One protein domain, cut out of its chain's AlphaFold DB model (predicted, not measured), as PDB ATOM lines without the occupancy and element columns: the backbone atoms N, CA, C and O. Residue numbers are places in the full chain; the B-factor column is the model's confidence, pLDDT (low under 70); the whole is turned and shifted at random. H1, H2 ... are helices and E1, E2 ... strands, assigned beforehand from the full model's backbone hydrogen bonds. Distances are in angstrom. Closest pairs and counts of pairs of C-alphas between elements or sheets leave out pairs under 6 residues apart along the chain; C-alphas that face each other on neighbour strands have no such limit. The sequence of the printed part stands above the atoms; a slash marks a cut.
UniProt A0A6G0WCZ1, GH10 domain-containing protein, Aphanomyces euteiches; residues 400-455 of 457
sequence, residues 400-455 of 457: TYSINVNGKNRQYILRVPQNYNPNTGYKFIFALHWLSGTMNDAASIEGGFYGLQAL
ATOM      1  N   THR A 400     -33.351 -28.802 -36.829       91.44
ATOM      2  CA  THR A 400     -32.134 -28.027 -36.564       91.44
ATOM      3  C   THR A 400     -31.346 -28.741 -35.477       91.44
ATOM      4  O   THR A 400     -31.877 -29.024 -34.406       91.44
ATOM      5  N   TYR A 401     -30.082 -29.028 -35.759       91.50
ATOM      6  CA  TYR A 401     -29.193 -29.801 -34.904       91.50
ATOM      7  C   TYR A 401     -27.987 -28.960 -34.494       91.50
ATOM      8  O   TYR A 401     -27.597 -28.028 -35.197       91.50
ATOM      9  N   SER A 402     -27.386 -29.304 -33.356       91.62
ATOM     10  CA  SER A 402     -26.137 -28.708 -32.877       91.62
ATOM     11  C   SER A 402     -25.021 -29.753 -32.853       91.62
ATOM     12  O   SER A 402     -25.277 -30.929 -32.601       91.62
ATOM     13  N   ILE A 403     -23.789 -29.331 -33.119       88.75
ATOM     14  CA  ILE A 403     -22.587 -30.169 -33.100       88.75
ATOM     15  C   ILE A 403     -21.407 -29.363 -32.553       88.75
ATOM     16  O   ILE A 403     -21.181 -28.221 -32.950       88.75
ATOM     17  N   ASN A 404     -20.633 -29.958 -31.645       90.81
ATOM     18  CA  ASN A 404     -19.372 -29.372 -31.212       90.81
ATOM     19  C   ASN A 404     -18.273 -29.732 -32.221       90.81
ATOM     20  O   ASN A 404     -18.045 -30.909 -32.494       90.81
ATOM     21  N   VAL A 405     -17.595 -28.722 -32.765       82.12
ATOM     22  CA  VAL A 405     -16.439 -28.892 -33.651       82.12
ATOM     23  C   VAL A 405     -15.290 -28.070 -33.082       82.12
ATOM     24  O   VAL A 405     -15.355 -26.840 -33.047       82.12
ATOM     25  N   ASN A 406     -14.236 -28.753 -32.628       87.44
ATOM     26  CA  ASN A 406     -13.038 -28.153 -32.026       87.44
ATOM     27  C   ASN A 406     -13.369 -27.155 -30.897       87.44
ATOM     28  O   ASN A 406     -12.902 -26.016 -30.894       87.44
ATOM     29  N   GLY A 407     -14.248 -27.556 -29.972       89.88
ATOM     30  CA  GLY A 407     -14.687 -26.740 -28.837       89.88
ATOM     31  C   GLY A 407     -15.759 -25.698 -29.172       89.88
ATOM     32  O   GLY A 407     -16.380 -25.161 -28.258       89.88
ATOM     33  N   LYS A 408     -16.036 -25.425 -30.455       81.81
ATOM     34  CA  LYS A 408     -17.052 -24.451 -30.880       81.81
ATOM     35  C   LYS A 408     -18.374 -25.153 -31.168       81.81
ATOM     36  O   LYS A 408     -18.423 -26.067 -31.988       81.81
ATOM     37  N   ASN A 409     -19.455 -24.696 -30.538       90.31
ATOM     38  CA  ASN A 409     -20.798 -25.154 -30.883       90.31
ATOM     39  C   ASN A 409     -21.202 -24.580 -32.252       90.31
ATOM     40  O   ASN A 409     -21.038 -23.384 -32.509       90.31
ATOM     41  N   ARG A 410     -21.693 -25.437 -33.144       89.44
ATOM     42  CA  ARG A 410     -22.153 -25.116 -34.501       89.44
ATOM     43  C   ARG A 410     -23.559 -25.665 -34.680       89.44
ATOM     44  O   ARG A 410     -23.889 -26.688 -34.091       89.44
ATOM     45  N   GLN A 411     -24.361 -25.026 -35.521       91.19
ATOM     46  CA  GLN A 411     -25.704 -25.495 -35.850       91.19
ATOM     47  C   GLN A 411     -25.827 -25.805 -37.343       91.19
ATOM     48  O   GLN A 411     -25.133 -25.208 -38.166       91.19
ATOM     49  N   TYR A 412     -26.692 -26.759 -37.683       89.69
ATOM     50  CA  TYR A 412     -27.016 -27.125 -39.060       89.69
ATOM     51  C   TYR A 412     -28.489 -27.524 -39.185       89.69
ATOM     52  O   TYR A 412     -29.081 -28.070 -38.253       89.69
ATOM     53  N   ILE A 413     -29.089 -27.245 -40.341       88.56
ATOM     54  CA  ILE A 413     -30.408 -27.771 -40.700       88.56
ATOM     55  C   ILE A 413     -30.200 -29.096 -41.419       88.56
ATOM     56  O   ILE A 413     -29.421 -29.186 -42.367       88.56
ATOM     57  N   LEU A 414     -30.959 -30.101 -41.003       87.94
ATOM     58  CA  LEU A 414     -31.144 -31.335 -41.745       87.94
ATOM     59  C   LEU A 414     -32.571 -31.376 -42.295       87.94
ATOM     60  O   LEU A 414     -33.539 -30.991 -41.623       87.94
ATOM     61  N   ARG A 415     -32.707 -31.831 -43.539       81.56
ATOM     62  CA  ARG A 415     -33.994 -32.095 -44.180       81.56
ATOM     63  C   ARG A 415     -33.963 -33.482 -44.800       81.56
ATOM     64  O   ARG A 415     -33.129 -33.780 -45.647       81.56
ATOM     65  N   VAL A 416     -34.888 -34.310 -44.344       83.12
ATOM     66  CA  VAL A 416     -35.166 -35.657 -44.835       83.12
ATOM     67  C   VAL A 416     -36.477 -35.584 -45.634       83.12
ATOM     68  O   VAL A 416     -37.400 -34.893 -45.185       83.12
ATOM     69  N   PRO A 417     -36.597 -36.242 -46.806       75.50
ATOM     70  CA  PRO A 417     -37.852 -36.283 -47.558       75.50
ATOM     71  C   PRO A 417     -39.017 -36.784 -46.695       75.50
ATOM     72  O   PRO A 417     -38.849 -37.733 -45.933       75.50
ATOM     73  N   GLN A 418     -40.212 -36.197 -46.849       75.19
ATOM     74  CA  GLN A 418     -41.407 -36.602 -46.082       75.19
ATOM     75  C   GLN A 418     -41.735 -38.099 -46.234       75.19
ATOM     76  O   GLN A 418     -42.208 -38.718 -45.288       75.19
ATOM     77  N   ASN A 419     -41.402 -38.684 -47.390       76.75
ATOM     78  CA  ASN A 419     -41.620 -40.094 -47.722       76.75
ATOM     79  C   ASN A 419     -40.289 -40.876 -47.786       76.75
ATOM     80  O   ASN A 419     -40.063 -41.644 -48.722       76.75
ATOM     81  N   TYR A 420     -39.357 -40.626 -46.858       77.56
ATOM     82  CA  TYR A 420     -38.054 -41.302 -46.844       77.56
ATOM     83  C   TYR A 420     -38.194 -42.823 -46.669       77.56
ATOM     84  O   TYR A 420     -38.673 -43.310 -45.645       77.56
ATOM     85  N   ASN A 421     -37.717 -43.573 -47.662       75.00
ATOM     86  CA  ASN A 421     -37.669 -45.029 -47.655       75.00
ATOM     87  C   ASN A 421     -36.214 -45.492 -47.453       75.00
ATOM     88  O   ASN A 421     -35.391 -45.273 -48.341       75.00
ATOM     89  N   PRO A 422     -35.864 -46.185 -46.351       72.88
ATOM     90  CA  PRO A 422     -34.485 -46.616 -46.082       72.88
ATOM     91  C   PRO A 422     -33.933 -47.652 -47.082       72.88
ATOM     92  O   PRO A 422     -32.748 -47.978 -47.025       72.88
ATOM     93  N   ASN A 423     -34.766 -48.175 -47.990       73.12
ATOM     94  CA  ASN A 423     -34.359 -49.054 -49.090       73.12
ATOM     95  C   ASN A 423     -34.158 -48.311 -50.427       73.12
ATOM     96  O   ASN A 423     -33.801 -48.938 -51.422       73.12
ATOM     97  N   THR A 424     -34.373 -46.993 -50.467       73.88
ATOM     98  CA  THR A 424     -34.158 -46.142 -51.644       73.88
ATOM     99  C   THR A 424     -32.859 -45.352 -51.487       73.88
ATOM    100  O   THR A 424     -32.600 -44.754 -50.447       73.88
ATOM    101  N   GLY A 425     -32.026 -45.337 -52.530       73.94
ATOM    102  CA  GLY A 425     -30.833 -44.490 -52.569       73.94
ATOM    103  C   GLY A 425     -31.205 -43.038 -52.866       73.94
ATOM    104  O   GLY A 425     -31.768 -42.756 -53.921       73.94
ATOM    105  N   TYR A 426     -30.866 -42.118 -51.964       73.25
ATOM    106  CA  TYR A 426     -31.056 -40.675 -52.152       73.25
ATOM    107  C   TYR A 426     -29.719 -39.974 -52.403       73.25
ATOM    108  O   TYR A 426     -28.684 -40.375 -51.867       73.25
ATOM    109  N   LYS A 427     -29.741 -38.885 -53.180       74.75
ATOM    110  CA  LYS A 427     -28.587 -37.986 -53.310       74.75
ATOM    111  C   LYS A 427     -28.368 -37.269 -51.975       74.75
ATOM    112  O   LYS A 427     -29.267 -36.582 -51.496       74.75
ATOM    113  N   PHE A 428     -27.177 -37.399 -51.395       78.38
ATOM    114  CA  PHE A 428     -26.770 -36.555 -50.274       78.38
ATOM    115  C   PHE A 428     -26.317 -35.194 -50.812       78.38
ATOM    116  O   PHE A 428     -25.485 -35.131 -51.716       78.38
ATOM    117  N   ILE A 429     -26.877 -34.115 -50.268       75.19
ATOM    118  CA  ILE A 429     -26.573 -32.739 -50.663       75.19
ATOM    119  C   ILE A 429     -26.117 -31.982 -49.417       75.19
ATOM    120  O   ILE A 429     -26.752 -32.067 -48.367       75.19
ATOM    121  N   PHE A 430     -25.019 -31.242 -49.544       82.25
ATOM    122  CA  PHE A 430     -24.430 -30.450 -48.472       82.25
ATOM    123  C   PHE A 430     -24.239 -29.006 -48.943       82.25
ATOM    124  O   PHE A 430     -23.799 -28.775 -50.069       82.25
ATOM    125  N   ALA A 431     -24.575 -28.043 -48.086       76.31
ATOM    126  CA  ALA A 431     -24.498 -26.617 -48.377       76.31
ATOM    127  C   ALA A 431     -23.865 -25.860 -47.203       76.31
ATOM    128  O   ALA A 431     -24.016 -26.245 -46.043       76.31
ATOM    129  N   LEU A 432     -23.175 -24.766 -47.520       80.81
ATOM    130  CA  LEU A 432     -22.569 -23.845 -46.559       80.81
ATOM    131  C   LEU A 432     -23.191 -22.451 -46.719       80.81
ATOM    132  O   LEU A 432     -23.640 -22.078 -47.805       80.81
ATOM    133  N   HIS A 433     -23.206 -21.682 -45.632       76.00
ATOM    134  CA  HIS A 433     -23.508 -20.252 -45.669       76.00
ATOM    135  C   HIS A 433     -22.233 -19.446 -45.968       76.00
ATOM    136  O   HIS A 433     -21.120 -19.926 -45.741       76.00
ATOM    137  N   TRP A 434     -22.388 -18.225 -46.478       75.50
ATOM    138  CA  TRP A 434     -21.270 -17.312 -46.732       75.50
ATOM    139  C   TRP A 434     -20.760 -16.660 -45.439       75.50
ATOM    140  O   TRP A 434     -21.354 -16.791 -44.362       75.50
ATOM    141  N   LEU A 435     -19.640 -15.943 -45.543       55.16
ATOM    142  CA  LEU A 435     -19.100 -15.130 -44.456       55.16
ATOM    143  C   LEU A 435     -20.080 -13.982 -44.144       55.16
ATOM    144  O   LEU A 435     -20.410 -13.219 -45.040       55.16
ATOM    145  N   SER A 436     -20.527 -13.871 -42.886       77.56
ATOM    146  CA  SER A 436     -21.654 -13.044 -42.382       77.56
ATOM    147  C   SER A 436     -23.079 -13.589 -42.586       77.56
ATOM    148  O   SER A 436     -23.990 -13.109 -41.919       77.56
ATOM    149  N   GLY A 437     -23.278 -14.627 -43.404       75.25
ATOM    150  CA  GLY A 437     -24.568 -15.320 -43.530       75.25
ATOM    151  C   GLY A 437     -24.838 -16.330 -42.406       75.25
ATOM    152  O   GLY A 437     -23.937 -16.706 -41.650       75.25
ATOM    153  N   THR A 438     -26.073 -16.827 -42.334       83.31
ATOM    154  CA  THR A 438     -26.509 -17.886 -41.412       83.31
ATOM    155  C   THR A 438     -26.957 -19.155 -42.145       83.31
ATOM    156  O   THR A 438     -27.238 -19.175 -43.344       83.31
ATOM    157  N   MET A 439     -27.085 -20.249 -41.392       83.00
ATOM    158  CA  MET A 439     -27.698 -21.496 -41.865       83.00
ATOM    159  C   MET A 439     -29.159 -21.350 -42.317       83.00
ATOM    160  O   MET A 439     -29.614 -22.160 -43.121       83.00
ATOM    161  N   ASN A 440     -29.891 -20.348 -41.809       84.69
ATOM    162  CA  ASN A 440     -31.252 -20.076 -42.258       84.69
ATOM    163  C   ASN A 440     -31.219 -19.465 -43.654       84.69
ATOM    164  O   ASN A 440     -31.934 -19.953 -44.516       84.69
ATOM    165  N   ASP A 441     -30.336 -18.498 -43.904       77.25
ATOM    166  CA  ASP A 441     -30.225 -17.837 -45.211       77.25
ATOM    167  C   ASP A 441     -29.781 -18.836 -46.295       77.25
ATOM    168  O   ASP A 441     -30.361 -18.908 -47.377       77.25
ATOM    169  N   ALA A 442     -28.846 -19.730 -45.955       74.12
ATOM    170  CA  ALA A 442     -28.464 -20.853 -46.814       74.12
ATOM    171  C   ALA A 442     -29.602 -21.863 -47.084       74.12
ATOM    172  O   ALA A 442     -29.511 -22.635 -48.039       74.12
ATOM    173  N   ALA A 443     -30.655 -21.887 -46.261       75.62
ATOM    174  CA  ALA A 443     -31.833 -22.734 -46.439       75.62
ATOM    175  C   ALA A 443     -33.029 -21.995 -47.074       75.62
ATOM    176  O   ALA A 443     -33.873 -22.653 -47.689       75.62
ATOM    177  N   SER A 444     -33.108 -20.665 -46.936       65.75
ATOM    178  CA  SER A 444     -34.319 -19.863 -47.157       65.75
ATOM    179  C   SER A 444     -34.342 -19.021 -48.429       65.75
ATOM    180  O   SER A 444     -35.436 -18.594 -48.789       65.75
ATOM    181  N   ILE A 445     -33.208 -18.794 -49.114       53.06
ATOM    182  CA  ILE A 445     -33.183 -18.029 -50.377       53.06
ATOM    183  C   ILE A 445     -33.968 -18.792 -51.463       53.06
ATOM    184  O   ILE A 445     -33.466 -19.717 -52.105       53.06
ATOM    185  N   GLU A 446     -35.244 -18.417 -51.525       51.09
ATOM    186  CA  GLU A 446     -36.352 -18.697 -52.442       51.09
ATOM    187  C   GLU A 446     -36.189 -19.915 -53.373       51.09
ATOM    188  O   GLU A 446     -35.519 -19.891 -54.401       51.09
ATOM    189  N   GLY A 447     -36.859 -21.013 -52.997       54.47
ATOM    190  CA  GLY A 447     -36.850 -22.304 -53.706       54.47
ATOM    191  C   GLY A 447     -36.378 -23.488 -52.853       54.47
ATOM    192  O   GLY A 447     -36.590 -24.639 -53.232       54.47
ATOM    193  N   GLY A 448     -35.789 -23.208 -51.685       60.12
ATOM    194  CA  GLY A 448     -35.265 -24.197 -50.740       60.12
ATOM    195  C   GLY A 448     -33.803 -24.550 -51.020       60.12
ATOM    196  O   GLY A 448     -33.476 -25.091 -52.079       60.12
ATOM    197  N   PHE A 449     -32.927 -24.245 -50.058       58.59
ATOM    198  CA  PHE A 449     -31.470 -24.440 -50.132       58.59
ATOM    199  C   PHE A 449     -30.829 -23.959 -51.451       58.59
ATOM    200  O   PHE A 449     -30.281 -24.773 -52.189       58.59
ATOM    201  N   TYR A 450     -30.897 -22.668 -51.797       63.03
ATOM    202  CA  TYR A 450     -30.396 -22.149 -53.091       63.03
ATOM    203  C   TYR A 450     -30.952 -22.902 -54.325       63.03
ATOM    204  O   TYR A 450     -30.222 -23.188 -55.277       63.03
ATOM    205  N   GLY A 451     -32.217 -23.321 -54.282       55.03
ATOM    206  CA  GLY A 451     -32.835 -24.143 -55.327       55.03
ATOM    207  C   GLY A 451     -32.378 -25.611 -55.364       55.03
ATOM    208  O   GLY A 451     -32.901 -26.382 -56.167       55.03
ATOM    209  N   LEU A 452     -31.473 -26.057 -54.480       59.03
ATOM    210  CA  LEU A 452     -31.062 -27.466 -54.391       59.03
ATOM    211  C   LEU A 452     -32.248 -28.383 -54.060       59.03
ATOM    212  O   LEU A 452     -32.262 -29.529 -54.501       59.03
ATOM    213  N   GLN A 453     -33.279 -27.891 -53.361       57.44
ATOM    214  CA  GLN A 453     -34.503 -28.659 -53.108       57.44
ATOM    215  C   GLN A 453     -35.266 -29.009 -54.405       57.44
ATOM    216  O   GLN A 453     -35.946 -30.036 -54.449       57.44
ATOM    217  N   ALA A 454     -35.109 -28.232 -55.483       54.72
ATOM    218  CA  ALA A 454     -35.651 -28.576 -56.800       54.72
ATOM    219  C   ALA A 454     -34.870 -29.713 -57.496       54.72
ATOM    220  O   ALA A 454     -35.443 -30.412 -58.327       54.72
ATOM    221  N   LEU A 455     -33.604 -29.952 -57.121       51.06
ATOM    222  CA  LEU A 455     -32.751 -31.039 -57.642       51.06
ATOM    223  C   LEU A 455     -32.939 -32.387 -56.911       51.06
ATOM    224  O   LEU A 455     -32.282 -33.376 -57.257       51.06
TER     225      LEU A 455
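This is residues 400 to 455 of the 457 residues of the protein "GH10 domain-containing protein" of Aphanomyces euteiches (UniProt A0A6G0WCZ1). What shape? There is little regular structure: an antiparallel hairpin, E1 and E2, then a long loop running out and folding back to short helices H1 and H2. What make-up? Of 56 printed residues, 21 are in E1, E2, H1 and H2, in chain order, class mixed. The whole is loose, radius of gyration of the C-alphas 13.2 A, spanning 36 by 26 by 15 A.

Which strands? E1, residues 400 to 405, begins at C-alpha (-32.134, -28.027, -36.564) and measures 16.0 A; E2, residues 408 to 414, 19.1 A. Which helices? H1 is residues 441 to 444; H2, residues 452 to 455, ends at C-alpha (-32.751, -31.039, -57.642).

How do strands pair? E1 and E2 are antiparallel at 147 degrees; N 403 and O 410, 2.8 A apart, are within hydrogen-bond range. And helices? The closest C-alphas of E2 and H1, Ile 413 and Ala 443, are 7.8 A apart; H2 is apart from E1, E2 and H1. Both helices are too short for O i to N i+4 pairs.

How large? The farthest C-alphas, Asn 423 and Ser 436, are 38.8 A apart; the printed part has no cut. What else? The E2 to H1 link is long, 26 residues; pLDDT is under 70 at residues 435 and 444 to 455.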